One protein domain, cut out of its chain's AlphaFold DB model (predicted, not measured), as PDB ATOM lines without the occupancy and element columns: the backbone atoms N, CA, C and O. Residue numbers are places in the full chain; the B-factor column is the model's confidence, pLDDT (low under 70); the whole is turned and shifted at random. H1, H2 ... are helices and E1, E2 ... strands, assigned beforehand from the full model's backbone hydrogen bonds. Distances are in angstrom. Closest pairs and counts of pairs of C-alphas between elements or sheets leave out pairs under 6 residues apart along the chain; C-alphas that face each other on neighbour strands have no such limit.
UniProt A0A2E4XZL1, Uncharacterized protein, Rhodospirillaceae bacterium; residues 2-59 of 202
ATOM      1  N   GLN A   2       1.359 -41.603 -45.466       77.38
ATOM      2  CA  GLN A   2       2.356 -40.608 -45.014       77.38
ATOM      3  C   GLN A   2       3.835 -40.845 -45.402       77.38
ATOM      4  O   GLN A   2       4.602 -39.895 -45.499       77.38
ATOM      5  N   ARG A   3       4.280 -42.089 -45.628       80.12
ATOM      6  CA  ARG A   3       5.714 -42.374 -45.834       80.12
ATOM      7  C   ARG A   3       6.239 -41.999 -47.222       80.12
ATOM      8  O   ARG A   3       7.399 -41.622 -47.339       80.12
ATOM      9  N   ILE A   4       5.411 -42.109 -48.260       82.19
ATOM     10  CA  ILE A   4       5.809 -41.719 -49.622       82.19
ATOM     11  C   ILE A   4       5.874 -40.193 -49.724       82.19
ATOM     12  O   ILE A   4       6.842 -39.673 -50.265       82.19
ATOM     13  N   GLU A   5       4.907 -39.489 -49.134       84.88
ATOM     14  CA  GLU A   5       4.914 -38.022 -49.033       84.88
ATOM     15  C   GLU A   5       6.151 -37.519 -48.288       84.88
ATOM     16  O   GLU A   5       6.813 -36.596 -48.750       84.88
ATOM     17  N   GLN A   6       6.526 -38.175 -47.185       84.75
ATOM     18  CA  GLN A   6       7.750 -37.825 -46.471       84.75
ATOM     19  C   GLN A   6       9.001 -38.021 -47.337       84.75
ATOM     20  O   GLN A   6       9.850 -37.142 -47.387       84.75
ATOM     21  N   LEU A   7       9.118 -39.132 -48.069       85.25
ATOM     22  CA  LEU A   7      10.258 -39.351 -48.969       85.25
ATOM     23  C   LEU A   7      10.286 -38.369 -50.150       85.25
ATOM     24  O   LEU A   7      11.367 -38.041 -50.637       85.25
ATOM     25  N   ALA A   8       9.118 -37.921 -50.614       88.31
ATOM     26  CA  ALA A   8       8.988 -36.954 -51.697       88.31
ATOM     27  C   ALA A   8       9.359 -35.530 -51.254       88.31
ATOM     28  O   ALA A   8       9.991 -34.807 -52.023       88.31
ATOM     29  N   ASN A   9       9.019 -35.140 -50.024       86.19
ATOM     30  CA  ASN A   9       9.209 -33.772 -49.528       86.19
ATOM     31  C   ASN A   9      10.484 -33.590 -48.691       86.19
ATOM     32  O   ASN A   9      11.097 -32.530 -48.733       86.19
ATOM     33  N   GLU A  10      10.906 -34.621 -47.961       86.75
ATOM     34  CA  GLU A  10      11.998 -34.582 -46.981       86.75
ATOM     35  C   GLU A  10      12.991 -35.718 -47.252       86.75
ATOM     36  O   GLU A  10      13.199 -36.622 -46.431       86.75
ATOM     37  N   ARG A  11      13.602 -35.716 -48.444       89.44
ATOM     38  CA  ARG A  11      14.634 -36.704 -48.769       89.44
ATOM     39  C   ARG A  11      15.758 -36.603 -47.742       89.44
ATOM     40  O   ARG A  11      16.366 -35.556 -47.566       89.44
ATOM     41  N   GLN A  12      16.033 -37.714 -47.065       89.25
ATOM     42  CA  GLN A  12      17.141 -37.769 -46.126       89.25
ATOM     43  C   GLN A  12      18.465 -37.624 -46.875       89.25
ATOM     44  O   GLN A  12      18.728 -38.373 -47.821       89.25
ATOM     45  N   LYS A  13      19.287 -36.693 -46.390       92.00
ATOM     46  CA  LYS A  13      20.685 -36.556 -46.784       92.00
ATOM     47  C   LYS A  13      21.464 -37.815 -46.430       92.00
ATOM     48  O   LYS A  13      21.076 -38.572 -45.529       92.00
ATOM     49  N   PHE A  14      22.549 -38.046 -47.149       93.31
ATOM     50  CA  PHE A  14      23.433 -39.169 -46.903       93.31
ATOM     51  C   PHE A  14      24.518 -38.775 -45.905       93.31
ATOM     52  O   PHE A  14      24.930 -37.624 -45.845       93.31
ATOM     53  N   VAL A  15      24.962 -39.742 -45.114       91.19
ATOM     54  CA  VAL A  15      26.123 -39.641 -44.236       91.19
ATOM     55  C   VAL A  15      27.182 -40.624 -44.719       91.19
ATOM     56  O   VAL A  15      26.852 -41.741 -45.137       91.19
ATOM     57  N   VAL A  16      28.445 -40.207 -44.653       88.00
ATOM     58  CA  VAL A  16      29.604 -41.038 -44.977       88.00
ATOM     59  C   VAL A  16      30.454 -41.235 -43.726       88.00
ATOM     60  O   VAL A  16      30.937 -40.293 -43.101       88.00
ATOM     61  N   THR A  17      30.645 -42.495 -43.368       83.12
ATOM     62  CA  THR A  17      31.503 -42.954 -42.267       83.12
ATOM     63  C   THR A  17      32.491 -43.992 -42.803       83.12
ATOM     64  O   THR A  17      32.477 -44.288 -44.000       83.12
ATOM     65  N   ALA A  18      33.349 -44.556 -41.947       74.06
ATOM     66  CA  ALA A  18      34.286 -45.614 -42.335       74.06
ATOM     67  C   ALA A  18      33.581 -46.926 -42.739       74.06
ATOM     68  O   ALA A  18      34.061 -47.654 -43.608       74.06
ATOM     69  N   ASP A  19      32.394 -47.214 -42.207       79.75
ATOM     70  CA  ASP A  19      31.671 -48.478 -42.408       79.75
ATOM     71  C   ASP A  19      30.282 -48.314 -43.051       79.75
ATOM     72  O   ASP A  19      29.659 -49.301 -43.447       79.75
ATOM     73  N   TYR A  20      29.802 -47.079 -43.218       85.81
ATOM     74  CA  TYR A  20      28.472 -46.804 -43.755       85.81
ATOM     75  C   TYR A  20      28.438 -45.609 -44.716       85.81
ATOM     76  O   TYR A  20      28.958 -44.534 -44.419       85.81
ATOM     77  N   ILE A  21      27.755 -45.806 -45.848       89.81
ATOM     78  CA  ILE A  21      27.324 -44.758 -46.780       89.81
ATOM     79  C   ILE A  21      25.820 -44.930 -46.975       89.81
ATOM     80  O   ILE A  21      25.362 -45.979 -47.435       89.81
ATOM     81  N   GLY A  22      25.034 -43.915 -46.634       91.25
ATOM     82  CA  GLY A  22      23.592 -43.971 -46.856       91.25
ATOM     83  C   GLY A  22      22.809 -42.923 -46.080       91.25
ATOM     84  O   GLY A  22      23.409 -42.034 -45.485       91.25
ATOM     85  N   PRO A  23      21.468 -43.008 -46.079       90.62
ATOM     86  CA  PRO A  23      20.615 -42.037 -45.406       90.62
ATOM     87  C   PRO A  23      20.971 -41.883 -43.927       90.62
ATOM     88  O   PRO A  23      21.078 -42.879 -43.206       90.62
ATOM     89  N   GLN A  24      21.089 -40.638 -43.465       88.44
ATOM     90  CA  GLN A  24      21.360 -40.342 -42.061       88.44
ATOM     91  C   GLN A  24      20.306 -41.003 -41.160       88.44
ATOM     92  O   GLN A  24      19.095 -40.753 -41.280       88.44
ATOM     93  N   ARG A  25      20.758 -41.846 -40.227       82.62
ATOM     94  CA  ARG A  25      19.871 -42.530 -39.285       82.62
ATOM     95  C   ARG A  25      19.589 -41.623 -38.094       82.62
ATOM     96  O   ARG A  25      20.353 -40.724 -37.765       82.62
ATOM     97  N   ARG A  26      18.484 -41.888 -37.390       75.19
ATOM     98  CA  ARG A  26      18.106 -41.115 -36.190       75.19
ATOM     99  C   ARG A  26      19.212 -41.100 -35.125       75.19
ATOM    100  O   ARG A  26      19.482 -40.049 -34.571       75.19
ATOM    101  N   LYS A  27      19.883 -42.238 -34.920       70.12
ATOM    102  CA  LYS A  27      21.004 -42.373 -33.975       70.12
ATOM    103  C   LYS A  27      22.233 -41.544 -34.358       70.12
ATOM    104  O   LYS A  27      23.018 -41.206 -33.485       70.12
ATOM    105  N   ASP A  28      22.410 -41.241 -35.643       66.00
ATOM    106  CA  ASP A  28      23.559 -40.462 -36.111       66.00
ATOM    107  C   ASP A  28      23.364 -38.978 -35.778       66.00
ATOM    108  O   ASP A  28      24.323 -38.308 -35.417       66.00
ATOM    109  N   ARG A  29      22.113 -38.489 -35.799       65.19
ATOM    110  CA  ARG A  29      21.766 -37.122 -35.364       65.19
ATOM    111  C   ARG A  29      22.074 -36.897 -33.888       65.19
ATOM    112  O   ARG A  29      22.684 -35.905 -33.538       65.19
ATOM    113  N   GLU A  30      21.709 -37.861 -33.045       63.34
ATOM    114  CA  GLU A  30      21.960 -37.788 -31.599       63.34
ATOM    115  C   GLU A  30      23.462 -37.754 -31.257       63.34
ATOM    116  O   GLU A  30      23.837 -37.220 -30.219       63.34
ATOM    117  N   LYS A  31      24.325 -38.313 -32.121       62.47
ATOM    118  CA  LYS A  31      25.788 -38.249 -31.967       62.47
ATOM    119  C   LYS A  31      26.378 -36.916 -32.431       62.47
ATOM    120  O   LYS A  31      27.326 -36.443 -31.814       62.47
ATOM    121  N   ASP A  32      25.829 -36.333 -33.492       56.62
ATOM    122  CA  ASP A  32      26.245 -35.030 -34.032       56.62
ATOM    123  C   ASP A  32      25.980 -33.888 -33.026       56.62
ATOM    124  O   ASP A  32      26.735 -32.925 -32.952       56.62
ATOM    125  N   ASP A  33      24.952 -34.050 -32.184       52.78
ATOM    126  CA  ASP A  33      24.573 -33.107 -31.121       52.78
ATOM    127  C   ASP A  33      25.381 -33.276 -29.804       52.78
ATOM    128  O   ASP A  33      25.126 -32.563 -28.830       52.78
ATOM    129  N   SER A  34      26.339 -34.214 -29.734       49.97
ATOM    130  CA  SER A  34      27.177 -34.456 -28.540       49.97
ATOM    131  C   SER A  34      28.536 -33.733 -28.613       49.97
ATOM    132  O   SER A  34      29.108 -33.613 -29.691       49.97
ATOM    133  N   GLU A  35      29.069 -33.250 -27.478       43.62
ATOM    134  CA  GLU A  35      30.264 -32.370 -27.401       43.62
ATOM    135  C   GLU A  35      31.568 -32.959 -27.994       43.62
ATOM    136  O   GLU A  35      32.463 -32.194 -28.345       43.62
ATOM    137  N   ASP A  36      31.660 -34.283 -28.180       49.59
ATOM    138  CA  ASP A  36      32.797 -34.974 -28.823       49.59
ATOM    139  C   ASP A  36      32.623 -35.163 -30.355       49.59
ATOM    140  O   ASP A  36      33.455 -35.785 -31.025       49.59
ATOM    141  N   GLY A  37      31.516 -34.680 -30.933       47.38
ATOM    142  CA  GLY A  37      31.052 -35.013 -32.278       47.38
ATOM    143  C   GLY A  37      31.874 -34.393 -33.409       47.38
ATOM    144  O   GLY A  37      31.773 -33.203 -33.704       47.38
ATOM    145  N   LEU A  38      32.635 -35.222 -34.131       51.62
ATOM    146  CA  LEU A  38      33.032 -34.921 -35.510       51.62
ATOM    147  C   LEU A  38      31.764 -34.589 -36.305       51.62
ATOM    148  O   LEU A  38      31.022 -35.518 -36.628       51.62
ATOM    149  N   LYS A  39      31.549 -33.305 -36.631       62.59
ATOM    150  CA  LYS A  39      30.426 -32.876 -37.471       62.59
ATOM    151  C   LYS A  39      30.300 -33.807 -38.670       62.59
ATOM    152  O   LYS A  39      31.264 -34.021 -39.416       62.59
ATOM    153  N   LEU A  40      29.137 -34.433 -38.800       69.88
ATOM    154  CA  LEU A  40      28.864 -35.316 -39.920       69.88
ATOM    155  C   LEU A  40      28.495 -34.454 -41.122       69.88
ATOM    156  O   LEU A  40      27.385 -33.934 -41.207       69.88
ATOM    157  N   ASP A  41      29.427 -34.313 -42.062       79.88
ATOM    158  CA  ASP A  41      29.137 -33.673 -43.342       79.88
ATOM    159  C   ASP A  41      28.063 -34.492 -44.074       79.88
ATOM    160  O   ASP A  41      28.247 -35.670 -44.391       79.88
ATOM    161  N   LEU A  42      26.897 -33.885 -44.287       89.81
ATOM    162  CA  LEU A  42      25.761 -34.542 -44.920       89.81
ATOM    163  C   LEU A  42      25.727 -34.228 -46.412       89.81
ATOM    164  O   LEU A  42      25.654 -33.061 -46.788       89.81
ATOM    165  N   VAL A  43      25.668 -35.271 -47.235       91.19
ATOM    166  CA  VAL A  43      25.593 -35.155 -48.694       91.19
ATOM    167  C   VAL A  43      24.142 -35.048 -49.142       91.19
ATOM    168  O   VAL A  43      23.311 -35.913 -48.834       91.19
ATOM    169  N   GLU A  44      23.826 -34.005 -49.902       91.94
ATOM    170  CA  GLU A  44      22.541 -33.905 -50.590       91.94
ATOM    171  C   GLU A  44      22.477 -34.913 -51.737       91.94
ATOM    172  O   GLU A  44      23.411 -35.058 -52.521       91.94
ATOM    173  N   VAL A  45      21.352 -35.619 -51.857       92.75
ATOM    174  CA  VAL A  45      21.159 -36.611 -52.919       92.75
ATOM    175  C   VAL A  45      19.932 -36.283 -53.765       92.75
ATOM    176  O   VAL A  45      18.913 -35.848 -53.218       92.75
ATOM    177  N   PRO A  46      19.969 -36.544 -55.085       92.06
ATOM    178  CA  PRO A  46      18.849 -36.242 -55.969       92.06
ATOM    179  C   PRO A  46      17.533 -36.890 -55.515       92.06
ATOM    180  O   PRO A  46      17.488 -38.063 -55.129       92.06
ATOM    181  N   ASN A  47      16.434 -36.135 -55.611       93.00
ATOM    182  CA  ASN A  47      15.096 -36.578 -55.213       93.00
ATOM    183  C   ASN A  47      14.107 -36.557 -56.390       93.00
ATOM    184  O   ASN A  47      13.191 -35.737 -56.457       93.00
ATOM    185  N   THR A  48      14.265 -37.511 -57.307       91.50
ATOM    186  CA  THR A  48      13.380 -37.658 -58.477       91.50
ATOM    187  C   THR A  48      11.939 -38.014 -58.102       91.50
ATOM    188  O   THR A  48      11.014 -37.669 -58.835       91.50
ATOM    189  N   LEU A  49      11.724 -38.668 -56.953       90.31
ATOM    190  CA  LEU A  49      10.385 -38.918 -56.413       90.31
ATOM    191  C   LEU A  49       9.685 -37.600 -56.058       90.31
ATOM    192  O   LEU A  49       8.523 -37.419 -56.412       90.31
ATOM    193  N   GLY A  50      10.401 -36.685 -55.403       89.75
ATOM    194  CA  GLY A  50       9.914 -35.346 -55.083       89.75
ATOM    195  C   GLY A  50       9.563 -34.541 -56.329       89.75
ATOM    196  O   GLY A  50       8.469 -33.989 -56.401       89.75
ATOM    197  N   SER A  51      10.440 -34.538 -57.336       90.06
ATOM    198  CA  SER A  51      10.172 -33.843 -58.603       90.06
ATOM    199  C   SER A  51       8.929 -34.386 -59.308       90.06
ATOM    200  O   SER A  51       8.035 -33.621 -59.663       90.06
ATOM    201  N   LYS A  52       8.789 -35.715 -59.396       89.19
ATOM    202  CA  LYS A  52       7.581 -36.338 -59.961       89.19
ATOM    203  C   LYS A  52       6.319 -36.018 -59.162       89.19
ATOM    204  O   LYS A  52       5.270 -35.801 -59.760       89.19
ATOM    205  N   ALA A  53       6.402 -35.969 -57.832       89.12
ATOM    206  CA  ALA A  53       5.267 -35.629 -56.975       89.12
ATOM    207  C   ALA A  53       4.794 -34.176 -57.163       89.12
ATOM    208  O   ALA A  53       3.604 -33.905 -57.019       89.12
ATOM    209  N   ARG A  54       5.703 -33.258 -57.519       88.56
ATOM    210  CA  ARG A  54       5.396 -31.851 -57.827       88.56
ATOM    211  C   ARG A  54       5.006 -31.603 -59.290       88.56
ATOM    212  O   ARG A  54       4.650 -30.480 -59.629       88.56
ATOM    213  N   GLY A  55       5.041 -32.631 -60.140       89.38
ATOM    214  CA  GLY A  55       4.763 -32.503 -61.573       89.38
ATOM    215  C   GLY A  55       5.888 -31.827 -62.365       89.38
ATOM    216  O   GLY A  55       5.639 -31.327 -63.456       89.38
ATOM    217  N   GLU A  56       7.105 -31.795 -61.822       90.88
ATOM    218  CA  GLU A  56       8.289 -31.269 -62.504       90.88
ATOM    219  C   GLU A  56       8.786 -32.280 -63.549       90.88
ATOM    220  O   GLU A  56       8.841 -33.488 -63.287       90.88
ATOM    221  N   GLU A  57       9.188 -31.793 -64.725       89.06
ATOM    222  CA  GLU A  57       9.913 -32.623 -65.685       89.06
ATOM    223  C   GLU A  57      11.313 -32.939 -65.149       89.06
ATOM    224  O   GLU A  57      12.011 -32.079 -64.613       89.06
ATOM    225  N   VAL A  58      11.723 -34.200 -65.286       88.19
ATOM    226  CA  VAL A  58      13.059 -34.651 -64.898       88.19
ATOM    227  C   VAL A  58      13.909 -34.717 -66.157       88.19
ATOM    228  O   VAL A  58      13.755 -35.639 -66.959       88.19
ATOM    229  N   ASP A  59      14.808 -33.750 -66.319       92.12
ATOM    230  CA  ASP A  59      15.846 -33.814 -67.343       92.12
ATOM    231  C   ASP A  59      16.899 -34.856 -66.939       92.12
ATOM    232  O   ASP A  59      17.519 -34.771 -65.876       92.12
TER     233      ASP A  59
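What this domain is: This is residues 2 to 59 of the 202 residues of an uncharacterized protein of Rhodospirillaceae bacterium (UniProt A0A2E4XZL1). Picture a loose, elongated model with a small hairpin of two short strands, E1 and E2, between two ends: at one end H1 and H3 pack on each other at a steep angle, and toward the other lie H2 and the loop of residues 33 to 38, which sticks out. From that loop the long link to H3 folds back past the hairpin, and its residues 42 to 43 pair with residues 14 to 15 of E1, antiparallel, on the way. You have 58 printed residues with three named helices and two named strands, in the order H1, E1, E2, H2, H3; the sheet has the order E1 - E2 and is antiparallel. The class is mixed, helices and strands, though under half of the printed residues, 27 of the 58, are in named elements. The radius of gyration of the C-alphas is 14.0 A, and the C-alphas span 43 by 25 by 17 A.

Where its parts are: Find C-alpha 2 at (2.356, -40.608, -45.014); from there H1 runs through residues 2 to 9, with 10.7 A from its first to its last C-alpha. Four residues on, C-alpha 14 at (23.433, -39.169, -46.903) begins E1, residues 14 to 16, 6.7 A long. After another four residues, look for E2 at residues 21 to 23, 7.4 A long. Two residues later H2 begins at Arg 26 and runs to Asp 32, 10.4 A from first to last C-alpha. Then read through residues 33 to 47, which hold no named element, to reach H3, residues 48 to 53, 8.5 A long, whose last C-alpha, 53, stands at (5.267, -35.629, -56.975).

How they stand to each other: Begin again at H1 and compare it with H3: the two touch, and their closest C-alphas are those of Ala 8 and Gly 50, 3.9 A apart. Their lines stand at a steep tilt of 68 degrees, only just short of about perpendicular, and they run opposite ways, with their centres 10.0 A apart. Next look at E1 and E2, which form a hairpin of antiparallel neighbour strands, with 152 degrees between their directions. The C-alphas of 14 and 23 face each other at 4.3 A, and those of 16 and 21 at 4.7 A. In the backbone, N 15 and O 22 are within hydrogen-bond range at 2.8 A, as are N 22 and O 15 at 3.2 A. H2 touches no helix, and it is apart from H1, E1 and H3. E1 and E2 are both apart from H3, and E2 is apart from H1. In H1, H2 and H3 every pair of O i and N i+4 is within hydrogen-bond range.

The domain as a whole: To take the full length, go from Asp 36 to Glu 57, whose C-alphas are the two farthest apart at 43.5 A; the first and last printed C-alphas, those of Gln 2 and Asp 59, are 27.0 A apart. The printed part has no cut. The links from H1 to E1, E1 to E2 and E2 to H2 are tight, while the one from H2 to H3, 15 residues, is long. Within that long link residues 33 to 38 stand free. Check the B-factor column for the model's confidence: the mean pLDDT of the printed part is 80.3, and the 13 residues from 28 to 40 are under 70. H2 has a mean pLDDT of 66, against 90 for H3.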